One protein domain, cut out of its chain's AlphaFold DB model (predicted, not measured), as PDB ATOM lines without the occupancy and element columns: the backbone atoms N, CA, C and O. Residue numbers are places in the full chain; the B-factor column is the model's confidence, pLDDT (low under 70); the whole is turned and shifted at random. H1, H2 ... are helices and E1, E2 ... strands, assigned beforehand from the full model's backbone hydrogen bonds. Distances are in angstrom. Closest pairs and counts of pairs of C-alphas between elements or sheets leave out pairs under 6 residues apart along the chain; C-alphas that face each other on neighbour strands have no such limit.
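What this domain is: This is residues 207 to 254 of the 315 residues of a protein of viral metagenome (UniProt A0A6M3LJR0). What is the shape? Helices H1 and H2 pack at a slant, and hairpin E1 and E2 reaches away from them, making the long axis. What builds it? The printed part has 48 residues, with named elements in the order H1, E1, E2, H2: mixed class, one antiparallel sheet. It is only just loose, close to compact: radius of gyration of the C-alphas 11.8 A, spans 38 by 21 by 18 A.

Where its parts are: What comes first? H1, residues 207 to 221, starts at C-alpha (46.714, -7.795, -12.676) and spans 20.6 A; E1, residues 226 to 229, spans 10.0 A. What follows? E2, residues 235 to 239, spans 10.9 A; H2, residues 241 to 248, spans 11.7 A, ending at C-alpha (45.667, -12.679, -29.670).

How they stand to each other: Do the helices meet? H1 and H2 touch at a steep tilt of 52 degrees, the same way; their closest C-alphas, Met 213 and Phe 245, are 6.3 A apart. Every O i to N i+4 pair is within hydrogen-bond range in H1, 2 of 4 in H2, beside 4 of 5 O i to N i+3 pairs within range in H2. What joins the strands? Antiparallel hairpin E1 and E2 has N 228 and O 237 within hydrogen-bond range, 2.8 A.

The domain as a whole: Is it continuous? The printed part has no cut, and its links are tight. Where is confidence low? 21 residues are under 70, among them 233 to 244.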
ATOM      1  N   VAL A 207      46.815  -9.138 -12.089       79.75
ATOM      2  CA  VAL A 207      46.714  -7.795 -12.676       79.75
ATOM      3  C   VAL A 207      47.820  -7.561 -13.700       79.75
ATOM      4  O   VAL A 207      47.573  -6.969 -14.742       79.75
ATOM      5  N   GLU A 208      48.989  -8.130 -13.456       82.31
ATOM      6  CA  GLU A 208      50.182  -8.099 -14.299       82.31
ATOM      7  C   GLU A 208      49.888  -8.774 -15.641       82.31
ATOM      8  O   GLU A 208      50.189  -8.233 -16.701       82.31
ATOM      9  N   ILE A 209      49.184  -9.910 -15.608       82.19
ATOM     10  CA  ILE A 209      48.721 -10.601 -16.816       82.19
ATOM     11  C   ILE A 209      47.690  -9.750 -17.561       82.19
ATOM     12  O   ILE A 209      47.777  -9.612 -18.781       82.19
ATOM     13  N   LYS A 210      46.733  -9.133 -16.852       80.25
ATOM     14  CA  LYS A 210      45.765  -8.208 -17.474       80.25
ATOM     15  C   LYS A 210      46.465  -7.011 -18.126       80.25
ATOM     16  O   LYS A 210      46.000  -6.553 -19.167       80.25
ATOM     17  N   ASP A 211      47.533  -6.495 -17.526       81.88
ATOM     18  CA  ASP A 211      48.303  -5.366 -18.048       81.88
ATOM     19  C   ASP A 211      49.125  -5.774 -19.275       81.88
ATOM     20  O   ASP A 211      48.999  -5.128 -20.315       81.88
ATOM     21  N   GLN A 212      49.821  -6.915 -19.231       84.81
ATOM     22  CA  GLN A 212      50.528  -7.457 -20.396       84.81
ATOM     23  C   GLN A 212      49.580  -7.678 -21.577       84.81
ATOM     24  O   GLN A 212      49.865  -7.284 -22.707       84.81
ATOM     25  N   MET A 213      48.400  -8.243 -21.315       82.94
ATOM     26  CA  MET A 213      47.384  -8.413 -22.345       82.94
ATOM     27  C   MET A 213      46.967  -7.082 -22.980       82.94
ATOM     28  O   MET A 213      46.786  -7.012 -24.196       82.94
ATOM     29  N   ARG A 214      46.801  -6.019 -22.175       80.25
ATOM     30  CA  ARG A 214      46.452  -4.675 -22.675       80.25
ATOM     31  C   ARG A 214      47.548  -4.120 -23.569       80.25
ATOM     32  O   ARG A 214      47.221  -3.519 -24.593       80.25
ATOM     33  N   GLU A 215      48.804  -4.283 -23.176       84.44
ATOM     34  CA  GLU A 215      49.954  -3.831 -23.955       84.44
ATOM     35  C   GLU A 215      50.062  -4.575 -25.278       84.44
ATOM     36  O   GLU A 215      50.197  -3.947 -26.326       84.44
ATOM     37  N   ASP A 216      49.930  -5.895 -25.249       85.88
ATOM     38  CA  ASP A 216      50.023  -6.734 -26.437       85.88
ATOM     39  C   ASP A 216      48.884  -6.447 -27.413       85.88
ATOM     40  O   ASP A 216      49.107  -6.279 -28.611       85.88
ATOM     41  N   PHE A 217      47.664  -6.276 -26.900       80.12
ATOM     42  CA  PHE A 217      46.526  -5.886 -27.726       80.12
ATOM     43  C   PHE A 217      46.715  -4.496 -28.338       80.12
ATOM     44  O   PHE A 217      46.390  -4.290 -29.507       80.12
ATOM     45  N   LYS A 218      47.287  -3.547 -27.583       82.25
ATOM     46  CA  LYS A 218      47.628  -2.218 -28.104       82.25
ATOM     47  C   LYS A 218      48.687  -2.307 -29.204       82.25
ATOM     48  O   LYS A 218      48.515  -1.653 -30.227       82.25
ATOM     49  N   LYS A 219      49.740  -3.109 -29.020       85.31
ATOM     50  CA  LYS A 219      50.800  -3.317 -30.022       85.31
ATOM     51  C   LYS A 219      50.245  -3.926 -31.310       85.31
ATOM     52  O   LYS A 219      50.558  -3.441 -32.388       85.31
ATOM     53  N   GLU A 220      49.386  -4.939 -31.206       84.19
ATOM     54  CA  GLU A 220      48.866  -5.653 -32.379       84.19
ATOM     55  C   GLU A 220      47.687  -4.956 -33.074       84.19
ATOM     56  O   GLU A 220      47.509  -5.105 -34.282       84.19
ATOM     57  N   LYS A 221      46.832  -4.238 -32.331       79.88
ATOM     58  CA  LYS A 221      45.572  -3.668 -32.854       79.88
ATOM     59  C   LYS A 221      45.497  -2.143 -32.808       79.88
ATOM     60  O   LYS A 221      44.504  -1.590 -33.279       79.88
ATOM     61  N   GLY A 222      46.475  -1.462 -32.206       79.50
ATOM     62  CA  GLY A 222      46.501  -0.001 -32.051       79.50
ATOM     63  C   GLY A 222      45.446   0.567 -31.090       79.50
ATOM     64  O   GLY A 222      45.280   1.781 -30.999       79.50
ATOM     65  N   LYS A 223      44.704  -0.286 -30.375       72.56
ATOM     66  CA  LYS A 223      43.574   0.087 -29.506       72.56
ATOM     67  C   LYS A 223      43.490  -0.837 -28.295       72.56
ATOM     68  O   LYS A 223      44.092  -1.900 -28.294       72.56
ATOM     69  N   HIS A 224      42.722  -0.447 -27.275       65.31
ATOM     70  CA  HIS A 224      42.573  -1.208 -26.021       65.31
ATOM     71  C   HIS A 224      41.304  -2.076 -25.941       65.31
ATOM     72  O   HIS A 224      41.158  -2.871 -25.015       65.31
ATOM     73  N   SER A 225      40.360  -1.911 -26.871       66.06
ATOM     74  CA  SER A 225      39.128  -2.706 -26.940       66.06
ATOM     75  C   SER A 225      38.562  -2.710 -28.358       66.06
ATOM     76  O   SER A 225      38.992  -1.927 -29.207       66.06
ATOM     77  N   GLU A 226      37.591  -3.585 -28.614       67.69
ATOM     78  CA  GLU A 226      36.890  -3.652 -29.893       67.69
ATOM     79  C   GLU A 226      35.389  -3.439 -29.730       67.69
ATOM     80  O   GLU A 226      34.730  -4.088 -28.911       67.69
ATOM     81  N   ILE A 227      34.862  -2.542 -30.560       67.50
ATOM     82  CA  ILE A 227      33.436  -2.346 -30.782       67.50
ATOM     83  C   ILE A 227      33.201  -2.554 -32.275       67.50
ATOM     84  O   ILE A 227      33.868  -1.939 -33.103       67.50
ATOM     85  N   TYR A 228      32.277  -3.445 -32.589       68.50
ATOM     86  CA  TYR A 228      31.814  -3.750 -33.928       68.50
ATOM     87  C   TYR A 228      30.413  -3.193 -34.091       68.50
ATOM     88  O   TYR A 228      29.578  -3.359 -33.199       68.50
ATOM     89  N   TYR A 229      30.165  -2.573 -35.236       73.12
ATOM     90  CA  TYR A 229      28.886  -1.975 -35.591       73.12
ATOM     91  C   TYR A 229      28.254  -2.744 -36.754       73.12
ATOM     92  O   TYR A 229      28.957  -3.393 -37.532       73.12
ATOM     93  N   ASN A 230      26.930  -2.717 -36.823       70.81
ATOM     94  CA  ASN A 230      26.164  -3.077 -38.009       70.81
ATOM     95  C   ASN A 230      26.174  -1.899 -39.003       70.81
ATOM     96  O   ASN A 230      26.589  -0.792 -38.654       70.81
ATOM     97  N   GLU A 231      25.693  -2.129 -40.225       75.81
ATOM     98  CA  GLU A 231      25.573  -1.091 -41.267       75.81
ATOM     99  C   GLU A 231      24.658   0.072 -40.847       75.81
ATOM    100  O   GLU A 231      24.889   1.211 -41.234       75.81
ATOM    101  N   ASP A 232      23.675  -0.194 -39.982       71.62
ATOM    102  CA  ASP A 232      22.750   0.796 -39.410       71.62
ATOM    103  C   ASP A 232      23.335   1.586 -38.218       71.62
ATOM    104  O   ASP A 232      22.624   2.333 -37.546       71.62
ATOM    105  N   GLY A 233      24.623   1.400 -37.910       66.88
ATOM    106  CA  GLY A 233      25.309   2.062 -36.798       66.88
ATOM    107  C   GLY A 233      25.010   1.475 -35.415       66.88
ATOM    108  O   GLY A 233      25.574   1.935 -34.419       66.88
ATOM    109  N   THR A 234      24.178   0.434 -35.311       65.19
ATOM    110  CA  THR A 234      23.939  -0.245 -34.030       65.19
ATOM    111  C   THR A 234      25.137  -1.101 -33.630       65.19
ATOM    112  O   THR A 234      25.847  -1.663 -34.462       65.19
ATOM    113  N   VAL A 235      25.401  -1.215 -32.326       66.44
ATOM    114  CA  VAL A 235      26.510  -2.042 -31.829       66.44
ATOM    115  C   VAL A 235      26.184  -3.520 -32.060       66.44
ATOM    116  O   VAL A 235      25.291  -4.077 -31.427       66.44
ATOM    117  N   ARG A 236      26.959  -4.167 -32.934       61.84
ATOM    118  CA  ARG A 236      26.891  -5.601 -33.240       61.84
ATOM    119  C   ARG A 236      27.572  -6.439 -32.166       61.84
ATOM    120  O   ARG A 236      27.031  -7.448 -31.712       61.84
ATOM    121  N   GLU A 237      28.785  -6.044 -31.773       61.72
ATOM    122  CA  GLU A 237      29.570  -6.733 -30.747       61.72
ATOM    123  C   GLU A 237      30.444  -5.746 -29.975       61.72
ATOM    124  O   GLU A 237      31.126  -4.913 -30.563       61.72
ATOM    125  N   ARG A 238      30.501  -5.875 -28.650       62.00
ATOM    126  CA  ARG A 238      31.520  -5.214 -27.830       62.00
ATOM    127  C   ARG A 238      32.314  -6.269 -27.079       62.00
ATOM    128  O   ARG A 238      31.742  -7.088 -26.356       62.00
ATOM    129  N   TYR A 239      33.631  -6.234 -27.227       63.62
ATOM    130  CA  TYR A 239      34.527  -7.121 -26.504       63.62
ATOM    131  C   TYR A 239      35.123  -6.398 -25.301       63.62
ATOM    132  O   TYR A 239      35.862  -5.425 -25.436       63.62
ATOM    133  N   GLY A 240      34.785  -6.888 -24.107       59.59
ATOM    134  CA  GLY A 240      35.521  -6.549 -22.895       59.59
ATOM    135  C   GLY A 240      36.903  -7.205 -22.885       59.59
ATOM    136  O   GLY A 240      37.173  -8.104 -23.681       59.59
ATOM    137  N   VAL A 241      37.726  -6.778 -21.927       61.34
ATOM    138  CA  VAL A 241      39.101  -7.220 -21.628       61.34
ATOM    139  C   VAL A 241      39.392  -8.657 -22.103       61.34
ATOM    140  O   VAL A 241      40.104  -8.846 -23.081       61.34
ATOM    141  N   VAL A 242      38.755  -9.679 -21.522       59.34
ATOM    142  CA  VAL A 242      39.085 -11.084 -21.836       59.34
ATOM    143  C   VAL A 242      38.729 -11.520 -23.254       59.34
ATOM    144  O   VAL A 242      39.541 -12.171 -23.901       59.34
ATOM    145  N   LYS A 243      37.555 -11.161 -23.784       65.06
ATOM    146  CA  LYS A 243      37.210 -11.572 -25.154       65.06
ATOM    147  C   LYS A 243      38.038 -10.828 -26.211       65.06
ATOM    148  O   LYS A 243      38.293 -11.396 -27.266       65.06
ATOM    149  N   GLY A 244      38.459  -9.590 -25.927       66.62
ATOM    150  CA  GLY A 244      39.410  -8.869 -26.777       66.62
ATOM    151  C   GLY A 244      40.745  -9.609 -26.847       66.62
ATOM    152  O   GLY A 244      41.251  -9.874 -27.930       66.62
ATOM    153  N   PHE A 245      41.260 -10.052 -25.700       70.50
ATOM    154  CA  PHE A 245      42.555 -10.733 -25.625       70.50
ATOM    155  C   PHE A 245      42.569 -12.150 -26.183       70.50
ATOM    156  O   PHE A 245      43.590 -12.565 -26.721       70.50
ATOM    157  N   GLN A 246      41.447 -12.873 -26.158       69.06
ATOM    158  CA  GLN A 246      41.353 -14.187 -26.812       69.06
ATOM    159  C   GLN A 246      41.646 -14.136 -28.317       69.06
ATOM    160  O   GLN A 246      42.047 -15.146 -28.890       69.06
ATOM    161  N   LYS A 247      41.507 -12.968 -28.959       70.75
ATOM    162  CA  LYS A 247      41.888 -12.792 -30.365       70.75
ATOM    163  C   LYS A 247      43.393 -12.812 -30.605       70.75
ATOM    164  O   LYS A 247      43.796 -13.037 -31.739       70.75
ATOM    165  N   LEU A 248      44.208 -12.618 -29.569       72.38
ATOM    166  CA  LEU A 248      45.667 -12.679 -29.670       72.38
ATOM    167  C   LEU A 248      46.201 -14.121 -29.699       72.38
ATOM    168  O   LEU A 248      47.407 -14.288 -29.613       72.38
ATOM    169  N   GLN A 249      45.330 -15.141 -29.793       71.44
ATOM    170  CA  GLN A 249      45.601 -16.594 -29.767       71.44
ATOM    171  C   GLN A 249      46.364 -17.099 -28.520       71.44
ATOM    172  O   GLN A 249      45.891 -18.011 -27.852       71.44
ATOM    173  N   LYS A 250      47.451 -16.445 -28.102       77.44
ATOM    174  CA  LYS A 250      48.259 -16.712 -26.899       77.44
ATOM    175  C   LYS A 250      47.521 -16.598 -25.560       77.44
ATOM    176  O   LYS A 250      48.036 -17.041 -24.544       77.44
ATOM    177  N   TYR A 251      46.328 -16.001 -25.540       74.50
ATOM    178  CA  TYR A 251      45.495 -15.854 -24.336       74.50
ATOM    179  C   TYR A 251      44.187 -16.650 -24.403       74.50
ATOM    180  O   TYR A 251      43.256 -16.383 -23.636       74.50
ATOM    181  N   TYR A 252      44.073 -17.598 -25.338       65.50
ATOM    182  CA  TYR A 252      42.837 -18.350 -25.549       65.50
ATOM    183  C   TYR A 252      42.371 -19.087 -24.277       65.50
ATOM    184  O   TYR A 252      41.167 -19.082 -23.978       65.50
ATOM    185  N   ASP A 253      43.332 -19.558 -23.473       62.44
ATOM    186  CA  ASP A 253      43.133 -20.378 -22.269       62.44
ATOM    187  C   ASP A 253      42.965 -19.588 -20.961       62.44
ATOM    188  O   ASP A 253      42.816 -20.169 -19.888       62.44
ATOM    189  N   VAL A 254      42.890 -18.253 -21.008       63.75
ATOM    190  CA  VAL A 254      42.744 -17.392 -19.810       63.75
ATOM    191  C   VAL A 254      41.294 -17.403 -19.283       63.75
ATOM    192  O   VAL A 254      40.717 -16.391 -18.883       63.75
TER     193      VAL A 254